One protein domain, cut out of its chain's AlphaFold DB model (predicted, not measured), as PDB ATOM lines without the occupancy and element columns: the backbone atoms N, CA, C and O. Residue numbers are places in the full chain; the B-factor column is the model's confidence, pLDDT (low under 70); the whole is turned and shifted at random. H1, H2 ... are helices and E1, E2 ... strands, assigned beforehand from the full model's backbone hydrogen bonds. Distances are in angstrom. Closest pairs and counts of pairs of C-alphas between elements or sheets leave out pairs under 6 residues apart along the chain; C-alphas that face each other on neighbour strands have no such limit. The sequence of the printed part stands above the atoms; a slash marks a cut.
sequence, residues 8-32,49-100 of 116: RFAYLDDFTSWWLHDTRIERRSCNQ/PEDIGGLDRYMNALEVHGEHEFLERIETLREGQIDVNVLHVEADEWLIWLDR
ATOM      1  N   ARG A   8     196.499 121.219 155.215       94.19
ATOM      2  CA  ARG A   8     196.824 122.632 155.057       94.19
ATOM      3  C   ARG A   8     197.547 123.127 156.302       94.19
ATOM      4  O   ARG A   8     197.120 122.840 157.419       94.19
ATOM      5  N   PHE A   9     198.602 123.898 156.091       93.38
ATOM      6  CA  PHE A   9     199.428 124.498 157.126       93.38
ATOM      7  C   PHE A   9     199.604 125.970 156.798       93.38
ATOM      8  O   PHE A   9     199.884 126.317 155.654       93.38
ATOM      9  N   ALA A  10     199.464 126.824 157.801       91.44
ATOM     10  CA  ALA A  10     199.858 128.214 157.682       91.44
ATOM     11  C   ALA A  10     201.211 128.384 158.376       91.44
ATOM     12  O   ALA A  10     201.372 127.963 159.523       91.44
ATOM     13  N   TYR A  11     202.174 128.971 157.677       86.44
ATOM     14  CA  TYR A  11     203.470 129.342 158.230       86.44
ATOM     15  C   TYR A  11     203.616 130.854 158.135       86.44
ATOM     16  O   TYR A  11     203.403 131.426 157.071       86.44
ATOM     17  N   LEU A  12     203.937 131.494 159.253       85.25
ATOM     18  CA  LEU A  12     204.245 132.913 159.285       85.25
ATOM     19  C   LEU A  12     205.762 133.068 159.196       85.25
ATOM     20  O   LEU A  12     206.468 132.553 160.064       85.25
ATOM     21  N   ASP A  13     206.231 133.777 158.178       77.25
ATOM     22  CA  ASP A  13     207.622 134.188 158.051       77.25
ATOM     23  C   ASP A  13     207.786 135.678 158.357       77.25
ATOM     24  O   ASP A  13     206.840 136.455 158.209       77.25
ATOM     25  N   ASP A  14     209.002 136.056 158.751       69.25
ATOM     26  CA  ASP A  14     209.413 137.428 159.057       69.25
ATOM     27  C   ASP A  14     208.494 138.148 160.074       69.25
ATOM     28  O   ASP A  14     207.478 138.751 159.733       69.25
ATOM     29  N   PHE A  15     208.892 138.175 161.351       68.19
ATOM     30  CA  PHE A  15     208.145 138.857 162.423       68.19
ATOM     31  C   PHE A  15     208.046 140.387 162.272       68.19
ATOM     32  O   PHE A  15     207.391 141.039 163.089       68.19
ATOM     33  N   THR A  16     208.701 140.977 161.270       72.31
ATOM     34  CA  THR A  16     208.590 142.406 160.960       72.31
ATOM     35  C   THR A  16     207.593 142.677 159.833       72.31
ATOM     36  O   THR A  16     206.822 143.630 159.938       72.31
ATOM     37  N   SER A  17     207.526 141.803 158.824       79.25
ATOM     38  CA  SER A  17     206.640 141.945 157.653       79.25
ATOM     39  C   SER A  17     205.388 141.054 157.681       79.25
ATOM     40  O   SER A  17     204.461 141.285 156.906       79.25
ATOM     41  N   TRP A  18     205.338 140.064 158.577       82.69
ATOM     42  CA  TRP A  18     204.207 139.165 158.837       82.69
ATOM     43  C   TRP A  18     203.687 138.416 157.598       82.69
ATOM     44  O   TRP A  18     202.477 138.332 157.365       82.69
ATOM     45  N   TRP A  19     204.587 137.838 156.799       85.69
ATOM     46  CA  TRP A  19     204.202 137.075 155.611       85.69
ATOM     47  C   TRP A  19     203.552 135.745 155.992       85.69
ATOM     48  O   TRP A  19     204.197 134.852 156.532       85.69
ATOM     49  N   LEU A  20     202.259 135.592 155.696       87.75
ATOM     50  CA  LEU A  20     201.527 134.354 155.950       87.75
ATOM     51  C   LEU A  20     201.518 133.463 154.702       87.75
ATOM     52  O   LEU A  20     200.812 133.731 153.731       87.75
ATOM     53  N   HIS A  21     202.261 132.365 154.755       88.44
ATOM     54  CA  HIS A  21     202.294 131.341 153.723       88.44
ATOM     55  C   HIS A  21     201.248 130.263 153.984       88.44
ATOM     56  O   HIS A  21     201.245 129.616 155.030       88.44
ATOM     57  N   ASP A  22     200.400 130.019 152.991       92.12
ATOM     58  CA  ASP A  22     199.456 128.912 152.983       92.12
ATOM     59  C   ASP A  22     200.022 127.722 152.198       92.12
ATOM     60  O   ASP A  22     200.174 127.776 150.978       92.12
ATOM     61  N   THR A  23     200.344 126.644 152.905       92.19
ATOM     62  CA  THR A  23     200.938 125.431 152.338       92.19
ATOM     63  C   THR A  23     199.933 124.292 152.351       92.19
ATOM     64  O   THR A  23     199.399 123.934 153.401       92.19
ATOM     65  N   ARG A  24     199.728 123.651 151.198       94.56
ATOM     66  CA  ARG A  24     198.820 122.508 151.057       94.56
ATOM     67  C   ARG A  24     199.529 121.286 150.491       94.56
ATOM     68  O   ARG A  24     200.268 121.370 149.516       94.56
ATOM     69  N   ILE A  25     199.226 120.121 151.056       93.50
ATOM     70  CA  ILE A  25     199.614 118.838 150.471       93.50
ATOM     71  C   ILE A  25     198.601 118.485 149.389       93.50
ATOM     72  O   ILE A  25     197.485 118.063 149.677       93.50
ATOM     73  N   GLU A  26     198.963 118.672 148.125       92.56
ATOM     74  CA  GLU A  26     198.041 118.388 147.022       92.56
ATOM     75  C   GLU A  26     197.999 116.907 146.650       92.56
ATOM     76  O   GLU A  26     196.929 116.372 146.368       92.56
ATOM     77  N   ARG A  27     199.160 116.243 146.651       89.88
ATOM     78  CA  ARG A  27     199.294 114.847 146.229       89.88
ATOM     79  C   ARG A  27     200.494 114.177 146.880       89.88
ATOM     80  O   ARG A  27     201.563 114.777 146.991       89.88
ATOM     81  N   ARG A  28     200.358 112.894 147.216       86.56
ATOM     82  CA  ARG A  28     201.465 112.031 147.644       86.56
ATOM     83  C   ARG A  28     201.822 111.057 146.526       86.56
ATOM     84  O   ARG A  28     200.964 110.387 145.961       86.56
ATOM     85  N   SER A  29     203.105 110.973 146.188       80.62
ATOM     86  CA  SER A  29     203.595 110.047 145.165       80.62
ATOM     87  C   SER A  29     204.843 109.327 145.651       80.62
ATOM     88  O   SER A  29     205.797 109.955 146.094       80.62
ATOM     89  N   CYS A  30     204.840 107.999 145.546       68.56
ATOM     90  CA  CYS A  30     205.947 107.144 145.982       68.56
ATOM     91  C   CYS A  30     206.993 106.901 144.872       68.56
ATOM     92  O   CYS A  30     208.023 106.278 145.119       68.56
ATOM     93  N   ASN A  31     206.736 107.366 143.642       62.38
ATOM     94  CA  ASN A  31     207.511 107.026 142.442       62.38
ATOM     95  C   ASN A  31     208.345 108.206 141.917       62.38
ATOM     96  O   ASN A  31     208.147 108.665 140.796       62.38
ATOM     97  N   GLN A  32     209.313 108.684 142.700       64.00
ATOM     98  CA  GLN A  32     210.257 109.727 142.258       64.00
ATOM     99  C   GLN A  32     211.714 109.246 142.236       64.00
ATOM    100  O   GLN A  32     212.633 109.982 142.567       64.00
ATOM    101  N   PRO A  49     209.398 141.717 146.656       83.19
ATOM    102  CA  PRO A  49     210.792 142.043 146.942       83.19
ATOM    103  C   PRO A  49     211.121 141.736 148.405       83.19
ATOM    104  O   PRO A  49     210.266 141.910 149.278       83.19
ATOM    105  N   GLU A  50     212.363 141.318 148.661       76.50
ATOM    106  CA  GLU A  50     212.901 141.290 150.023       76.50
ATOM    107  C   GLU A  50     212.779 142.702 150.631       76.50
ATOM    108  O   GLU A  50     212.894 143.703 149.922       76.50
ATOM    109  N   ASP A  51     212.455 142.773 151.922       80.75
ATOM    110  CA  ASP A  51     212.336 144.015 152.700       80.75
ATOM    111  C   ASP A  51     211.257 145.024 152.267       80.75
ATOM    112  O   ASP A  51     211.272 146.179 152.697       80.75
ATOM    113  N   ILE A  52     210.242 144.615 151.497       85.62
ATOM    114  CA  ILE A  52     209.130 145.523 151.159       85.62
ATOM    115  C   ILE A  52     208.281 145.962 152.369       85.62
ATOM    116  O   ILE A  52     207.505 146.914 152.282       85.62
ATOM    117  N   GLY A  53     208.430 145.294 153.515       86.56
ATOM    118  CA  GLY A  53     207.756 145.661 154.762       86.56
ATOM    119  C   GLY A  53     206.301 145.196 154.843       86.56
ATOM    120  O   GLY A  53     205.466 145.886 155.427       86.56
ATOM    121  N   GLY A  54     206.005 144.036 154.252       87.94
ATOM    122  CA  GLY A  54     204.758 143.295 154.454       87.94
ATOM    123  C   GLY A  54     203.711 143.430 153.354       87.94
ATOM    124  O   GLY A  54     203.907 144.095 152.334       87.94
ATOM    125  N   LEU A  55     202.582 142.752 153.581       87.81
ATOM    126  CA  LEU A  55     201.510 142.593 152.597       87.81
ATOM    127  C   LEU A  55     200.924 143.934 152.143       87.81
ATOM    128  O   LEU A  55     200.792 144.149 150.943       87.81
ATOM    129  N   ASP A  56     200.616 144.844 153.068       89.38
ATOM    130  CA  ASP A  56     199.975 146.122 152.729       89.38
ATOM    131  C   ASP A  56     200.856 146.976 151.810       89.38
ATOM    132  O   ASP A  56     200.383 147.534 150.818       89.38
ATOM    133  N   ARG A  57     202.165 147.029 152.096       90.81
ATOM    134  CA  ARG A  57     203.138 147.746 151.263       90.81
ATOM    135  C   ARG A  57     203.312 147.083 149.908       90.81
ATOM    136  O   ARG A  57     203.380 147.782 148.906       90.81
ATOM    137  N   TYR A  58     203.334 145.755 149.865       89.75
ATOM    138  CA  TYR A  58     203.385 145.022 148.606       89.75
ATOM    139  C   TYR A  58     202.144 145.270 147.740       89.75
ATOM    140  O   TYR A  58     202.281 145.529 146.548       89.75
ATOM    141  N   MET A  59     200.947 145.244 148.328       91.25
ATOM    142  CA  MET A  59     199.701 145.498 147.604       91.25
ATOM    143  C   MET A  59     199.640 146.928 147.067       91.25
ATOM    144  O   MET A  59     199.294 147.120 145.906       91.25
ATOM    145  N   ASN A  60     200.034 147.918 147.872       93.19
ATOM    146  CA  ASN A  60     200.126 149.299 147.405       93.19
ATOM    147  C   ASN A  60     201.172 149.452 146.291       93.19
ATOM    148  O   ASN A  60     200.906 150.106 145.290       93.19
ATOM    149  N   ALA A  61     202.324 148.797 146.422       90.75
ATOM    150  CA  ALA A  61     203.362 148.837 145.405       90.75
ATOM    151  C   ALA A  61     202.907 148.217 144.068       90.75
ATOM    152  O   ALA A  61     203.234 148.732 143.005       90.75
ATOM    153  N   LEU A  62     202.098 147.150 144.096       89.56
ATOM    154  CA  LEU A  62     201.500 146.581 142.881       89.56
ATOM    155  C   LEU A  62     200.524 147.533 142.181       89.56
ATOM    156  O   LEU A  62     200.377 147.452 140.963       89.56
ATOM    157  N   GLU A  63     199.842 148.387 142.942       91.75
ATOM    158  CA  GLU A  63     198.927 149.393 142.407       91.75
ATOM    159  C   GLU A  63     199.709 150.536 141.753       91.75
ATOM    160  O   GLU A  63     199.510 150.812 140.574       91.75
ATOM    161  N   VAL A  64     200.664 151.128 142.478       93.38
ATOM    162  CA  VAL A  64     201.444 152.284 141.992       93.38
ATOM    163  C   VAL A  64     202.471 151.919 140.918       93.38
ATOM    164  O   VAL A  64     202.840 152.767 140.113       93.38
ATOM    165  N   HIS A  65     202.919 150.661 140.876       91.56
ATOM    166  CA  HIS A  65     203.823 150.153 139.842       91.56
ATOM    167  C   HIS A  65     203.129 149.192 138.867       91.56
ATOM    168  O   HIS A  65     203.737 148.260 138.331       91.56
ATOM    169  N   GLY A  66     201.831 149.402 138.644       90.69
ATOM    170  CA  GLY A  66     201.065 148.668 137.650       90.69
ATOM    171  C   GLY A  66     201.481 149.000 136.213       90.69
ATOM    172  O   GLY A  66     202.066 150.040 135.922       90.69
ATOM    173  N   GLU A  67     201.114 148.124 135.272       90.62
ATOM    174  CA  GLU A  67     201.357 148.352 133.838       90.62
ATOM    175  C   GLU A  67     200.678 149.632 133.332       90.62
ATOM    176  O   GLU A  67     201.209 150.310 132.457       90.62
ATOM    177  N   HIS A  68     199.516 149.979 133.894       94.00
ATOM    178  CA  HIS A  68     198.804 151.210 133.558       94.00
ATOM    179  C   HIS A  68     199.597 152.460 133.960       94.00
ATOM    180  O   HIS A  68     199.834 153.319 133.115       94.00
ATOM    181  N   GLU A  69     200.071 152.501 135.208       95.38
ATOM    182  CA  GLU A  69     200.883 153.597 135.749       95.38
ATOM    183  C   GLU A  69     202.197 153.747 134.980       95.38
ATOM    184  O   GLU A  69     202.613 154.856 134.648       95.38
ATOM    185  N   PHE A  70     202.826 152.628 134.602       94.44
ATOM    186  CA  PHE A  70     204.017 152.665 133.758       94.44
ATOM    187  C   PHE A  70     203.740 153.333 132.404       94.44
ATOM    188  O   PHE A  70     204.522 154.167 131.949       94.44
ATOM    189  N   LEU A  71     202.619 153.003 131.753       94.62
ATOM    190  CA  LEU A  71     202.249 153.615 130.475       94.62
ATOM    191  C   LEU A  71     201.952 155.113 130.622       94.62
ATOM    192  O   LEU A  71     202.445 155.904 129.816       94.62
ATOM    193  N   GLU A  72     201.210 155.520 131.654       94.50
ATOM    194  CA  GLU A  72     200.959 156.939 131.946       94.50
ATOM    195  C   GLU A  72     202.266 157.702 132.205       94.50
ATOM    196  O   GLU A  72     202.478 158.821 131.715       94.50
ATOM    197  N   ARG A  73     203.203 157.064 132.909       93.44
ATOM    198  CA  ARG A  73     204.515 157.637 133.176       93.44
ATOM    199  C   ARG A  73     205.316 157.881 131.897       93.44
ATOM    200  O   ARG A  73     205.937 158.943 131.770       93.44
ATOM    201  N   ILE A  74     205.287 156.940 130.949       93.62
ATOM    202  CA  ILE A  74     205.919 157.091 129.631       93.62
ATOM    203  C   ILE A  74     205.294 158.252 128.849       93.62
ATOM    204  O   ILE A  74     206.031 159.042 128.259       93.62
ATOM    205  N   GLU A  75     203.969 158.404 128.872       93.75
ATOM    206  CA  GLU A  75     203.294 159.534 128.218       93.75
ATOM    207  C   GLU A  75     203.732 160.877 128.812       93.75
ATOM    208  O   GLU A  75     204.109 161.792 128.080       93.75
ATOM    209  N   THR A  76     203.838 160.960 130.139       91.50
ATOM    210  CA  THR A  76     204.330 162.163 130.828       91.50
ATOM    211  C   THR A  76     205.751 162.550 130.388       91.50
ATOM    212  O   THR A  76     206.063 163.731 130.229       91.50
ATOM    213  N   LEU A  77     206.636 161.571 130.145       92.12
ATOM    214  CA  LEU A  77     207.990 161.835 129.634       92.12
ATOM    215  C   LEU A  77     207.992 162.428 128.221       92.12
ATOM    216  O   LEU A  77     208.930 163.144 127.876       92.12
ATOM    217  N   ARG A  78     206.973 162.143 127.401       89.50
ATOM    218  CA  ARG A  78     206.866 162.685 126.036       89.50
ATOM    219  C   ARG A  78     206.517 164.171 126.028       89.50
ATOM    220  O   ARG A  78     206.858 164.861 125.072       89.50
ATOM    221  N   GLU A  79     205.834 164.646 127.065       90.19
ATOM    222  CA  GLU A  79     205.341 166.023 127.169       90.19
ATOM    223  C   GLU A  79     206.305 166.955 127.923       90.19
ATOM    224  O   GLU A  79     206.233 168.176 127.772       90.19
ATOM    225  N   GLY A  80     207.218 166.392 128.722       87.75
ATOM    226  CA  GLY A  80     208.124 167.129 129.603       87.75
ATOM    227  C   GLY A  80     209.599 167.105 129.190       87.75
ATOM    228  O   GLY A  80     210.026 166.401 128.278       87.75
ATOM    229  N   GLN A  81     210.415 167.879 129.910       89.38
ATOM    230  CA  GLN A  81     211.870 167.798 129.796       89.38
ATOM    231  C   GLN A  81     212.403 166.612 130.610       89.38
ATOM    232  O   GLN A  81     212.068 166.458 131.783       89.38
ATOM    233  N   ILE A  82     213.249 165.790 129.987       92.00
ATOM    234  CA  ILE A  82     213.778 164.563 130.589       92.00
ATOM    235  C   ILE A  82     215.091 164.858 131.319       92.00
ATOM    236  O   ILE A  82     216.077 165.264 130.699       92.00
ATOM    237  N   ASP A  83     215.120 164.588 132.624       91.62
ATOM    238  CA  ASP A  83     216.362 164.414 133.378       91.62
ATOM    239  C   ASP A  83     216.765 162.936 133.343       91.62
ATOM    240  O   ASP A  83     216.120 162.075 133.946       91.62
ATOM    241  N   VAL A  84     217.840 162.640 132.613       90.25
ATOM    242  CA  VAL A  84     218.316 161.269 132.390       90.25
ATOM    243  C   VAL A  84     218.791 160.605 133.685       90.25
ATOM    244  O   VAL A  84     218.644 159.392 133.822       90.25
ATOM    245  N   ASN A  85     219.322 161.361 134.652       91.12
ATOM    246  CA  ASN A  85     219.794 160.777 135.911       91.12
ATOM    247  C   ASN A  85     218.621 160.326 136.782       91.12
ATOM    248  O   ASN A  85     218.669 159.249 137.371       91.12
ATOM    249  N   VAL A  86     217.558 161.131 136.831       88.12
ATOM    250  CA  VAL A  86     216.321 160.772 137.537       88.12
ATOM    251  C   VAL A  86     215.658 159.578 136.854       88.12
ATOM    252  O   VAL A  86     215.291 158.617 137.524       88.12
ATOM    253  N   LEU A  87     215.582 159.599 135.518       90.25
ATOM    254  CA  LEU A  87     214.988 158.511 134.746       90.25
ATOM    255  C   LEU A  87     215.731 157.182 134.938       90.25
ATOM    256  O   LEU A  87     215.095 156.136 134.953       90.25
ATOM    257  N   HIS A  88     217.058 157.206 135.094       88.88
ATOM    258  CA  HIS A  88     217.830 155.987 135.335       88.88
ATOM    259  C   HIS A  88     217.440 155.312 136.656       88.88
ATOM    260  O   HIS A  88     217.227 154.105 136.681       88.88
ATOM    261  N   VAL A  89     217.328 156.080 137.744       88.75
ATOM    262  CA  VAL A  89     216.923 155.542 139.055       88.75
ATOM    263  C   VAL A  89     215.501 154.987 138.991       88.75
ATOM    264  O   VAL A  89     215.224 153.911 139.509       88.75
ATOM    265  N   GLU A  90     214.611 155.706 138.313       91.81
ATOM    266  CA  GLU A  90     213.223 155.290 138.143       91.81
ATOM    267  C   GLU A  90     213.100 154.009 137.300       91.81
ATOM    268  O   GLU A  90     212.295 153.132 137.601       91.81
ATOM    269  N   ALA A  91     213.914 153.869 136.252       92.00
ATOM    270  CA  ALA A  91     213.919 152.681 135.406       92.00
ATOM    271  C   ALA A  91     214.305 151.419 136.190       92.00
ATOM    272  O   ALA A  91     213.689 150.375 135.979       92.00
ATOM    273  N   ASP A  92     215.269 151.511 137.110       88.88
ATOM    274  CA  ASP A  92     215.648 150.389 137.976       88.88
ATOM    275  C   ASP A  92     214.466 149.943 138.857       88.88
ATOM    276  O   ASP A  92     214.206 148.747 139.003       88.88
ATOM    277  N   GLU A  93     213.692 150.894 139.386       88.56
ATOM    278  CA  GLU A  93     212.476 150.613 140.155       88.56
ATOM    279  C   GLU A  93     211.374 149.985 139.286       88.56
ATOM    280  O   GLU A  93     210.786 148.969 139.656       88.56
ATOM    281  N   TRP A  94     211.125 150.511 138.088       92.31
ATOM    282  CA  TRP A  94     210.149 149.917 137.170       92.31
ATOM    283  C   TRP A  94     210.541 148.508 136.729       92.31
ATOM    284  O   TRP A  94     209.676 147.637 136.652       92.31
ATOM    285  N   LEU A  95     211.827 148.241 136.486       88.56
ATOM    286  CA  LEU A  95     212.309 146.898 136.154       88.56
ATOM    287  C   LEU A  95     212.041 145.914 137.289       88.56
ATOM    288  O   LEU A  95     211.576 144.808 137.032       88.56
ATOM    289  N   ILE A  96     212.246 146.338 138.538       85.38
ATOM    290  CA  ILE A  96     211.867 145.550 139.710       85.38
ATOM    291  C   ILE A  96     210.389 145.170 139.626       85.38
ATOM    292  O   ILE A  96     210.081 144.028 139.915       85.38
ATOM    293  N   TRP A  97     209.469 146.043 139.237       87.25
ATOM    294  CA  TRP A  97     208.032 145.735 139.289       87.25
ATOM    295  C   TRP A  97     207.465 145.060 138.036       87.25
ATOM    296  O   TRP A  97     206.531 144.255 138.137       87.25
ATOM    297  N   LEU A  98     208.055 145.338 136.874       86.75
ATOM    298  CA  LEU A  98     207.629 144.820 135.576       86.75
ATOM    299  C   LEU A  98     208.308 143.486 135.227       86.75
ATOM    300  O   LEU A  98     207.646 142.592 134.697       86.75
ATOM    301  N   ASP A  99     209.594 143.311 135.557       78.81
ATOM    302  CA  ASP A  99     210.373 142.102 135.253       78.81
ATOM    303  C   ASP A  99     210.435 141.148 136.453       78.81
ATOM    304  O   ASP A  99     211.437 141.016 137.154       78.81
ATOM    305  N   ARG A 100     209.316 140.464 136.721       67.38
ATOM    306  CA  ARG A 100     209.244 139.424 137.767       67.38
ATOM    307  C   ARG A 100     208.666 138.118 137.272       67.38
ATOM    308  O   ARG A 100     207.727 137.567 137.849       67.38
TER     309      ARG A 100
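AT A GLANCE: This is residues 8 to 32 and 49 to 100 of the 116 residues of an uncharacterized protein of Paraburkholderia sp. 7MH5 (UniProt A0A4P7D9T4). An E1-E2 hairpin makes one end of a long, loosely joined shape; at the other, H2 and H3 run spaced side by side, opposite ways, with H1 between them and the hairpin. The printed part has 77 residues, with E1, E2, H1, H2 and H3 in order, one antiparallel sheet E1 - E2, class mixed. It is extended, radius of gyration of the C-alphas 19.0 A, spans 61 by 33 by 19 A.

IN THESE COORDINATES: E1, residues 8 to 13, begins at C-alpha 8 (196.824, 122.632, 155.057); E2 is residues 19 to 24, 16.2 A. H1 is residues 55 to 64, H2 67 to 79, 19.3 A, and H3 84 to 98, 19.9 A, ending at C-alpha 98 (207.629, 144.820, 135.576).

HOW THE PARTS SIT: In the hairpin N 9 and O 23 are within hydrogen-bond range, 2.8 A. The closest C-alphas of E2 and H1, Trp 19 and Leu 55, are 6.8 A apart. H1 and H2 meet only through their link. H2 and H3 are close but not clearly touching, closest C-alphas Glu 67 and Leu 98, 7.4 A. Every helix O i to N i+4 pair is within range.

THE WHOLE: Residues 33 to 48 are not printed; C-alphas 32 and 49 are 32.7 A apart. Residues 14 to 15, 30 to 32 and 100 have pLDDT under 70.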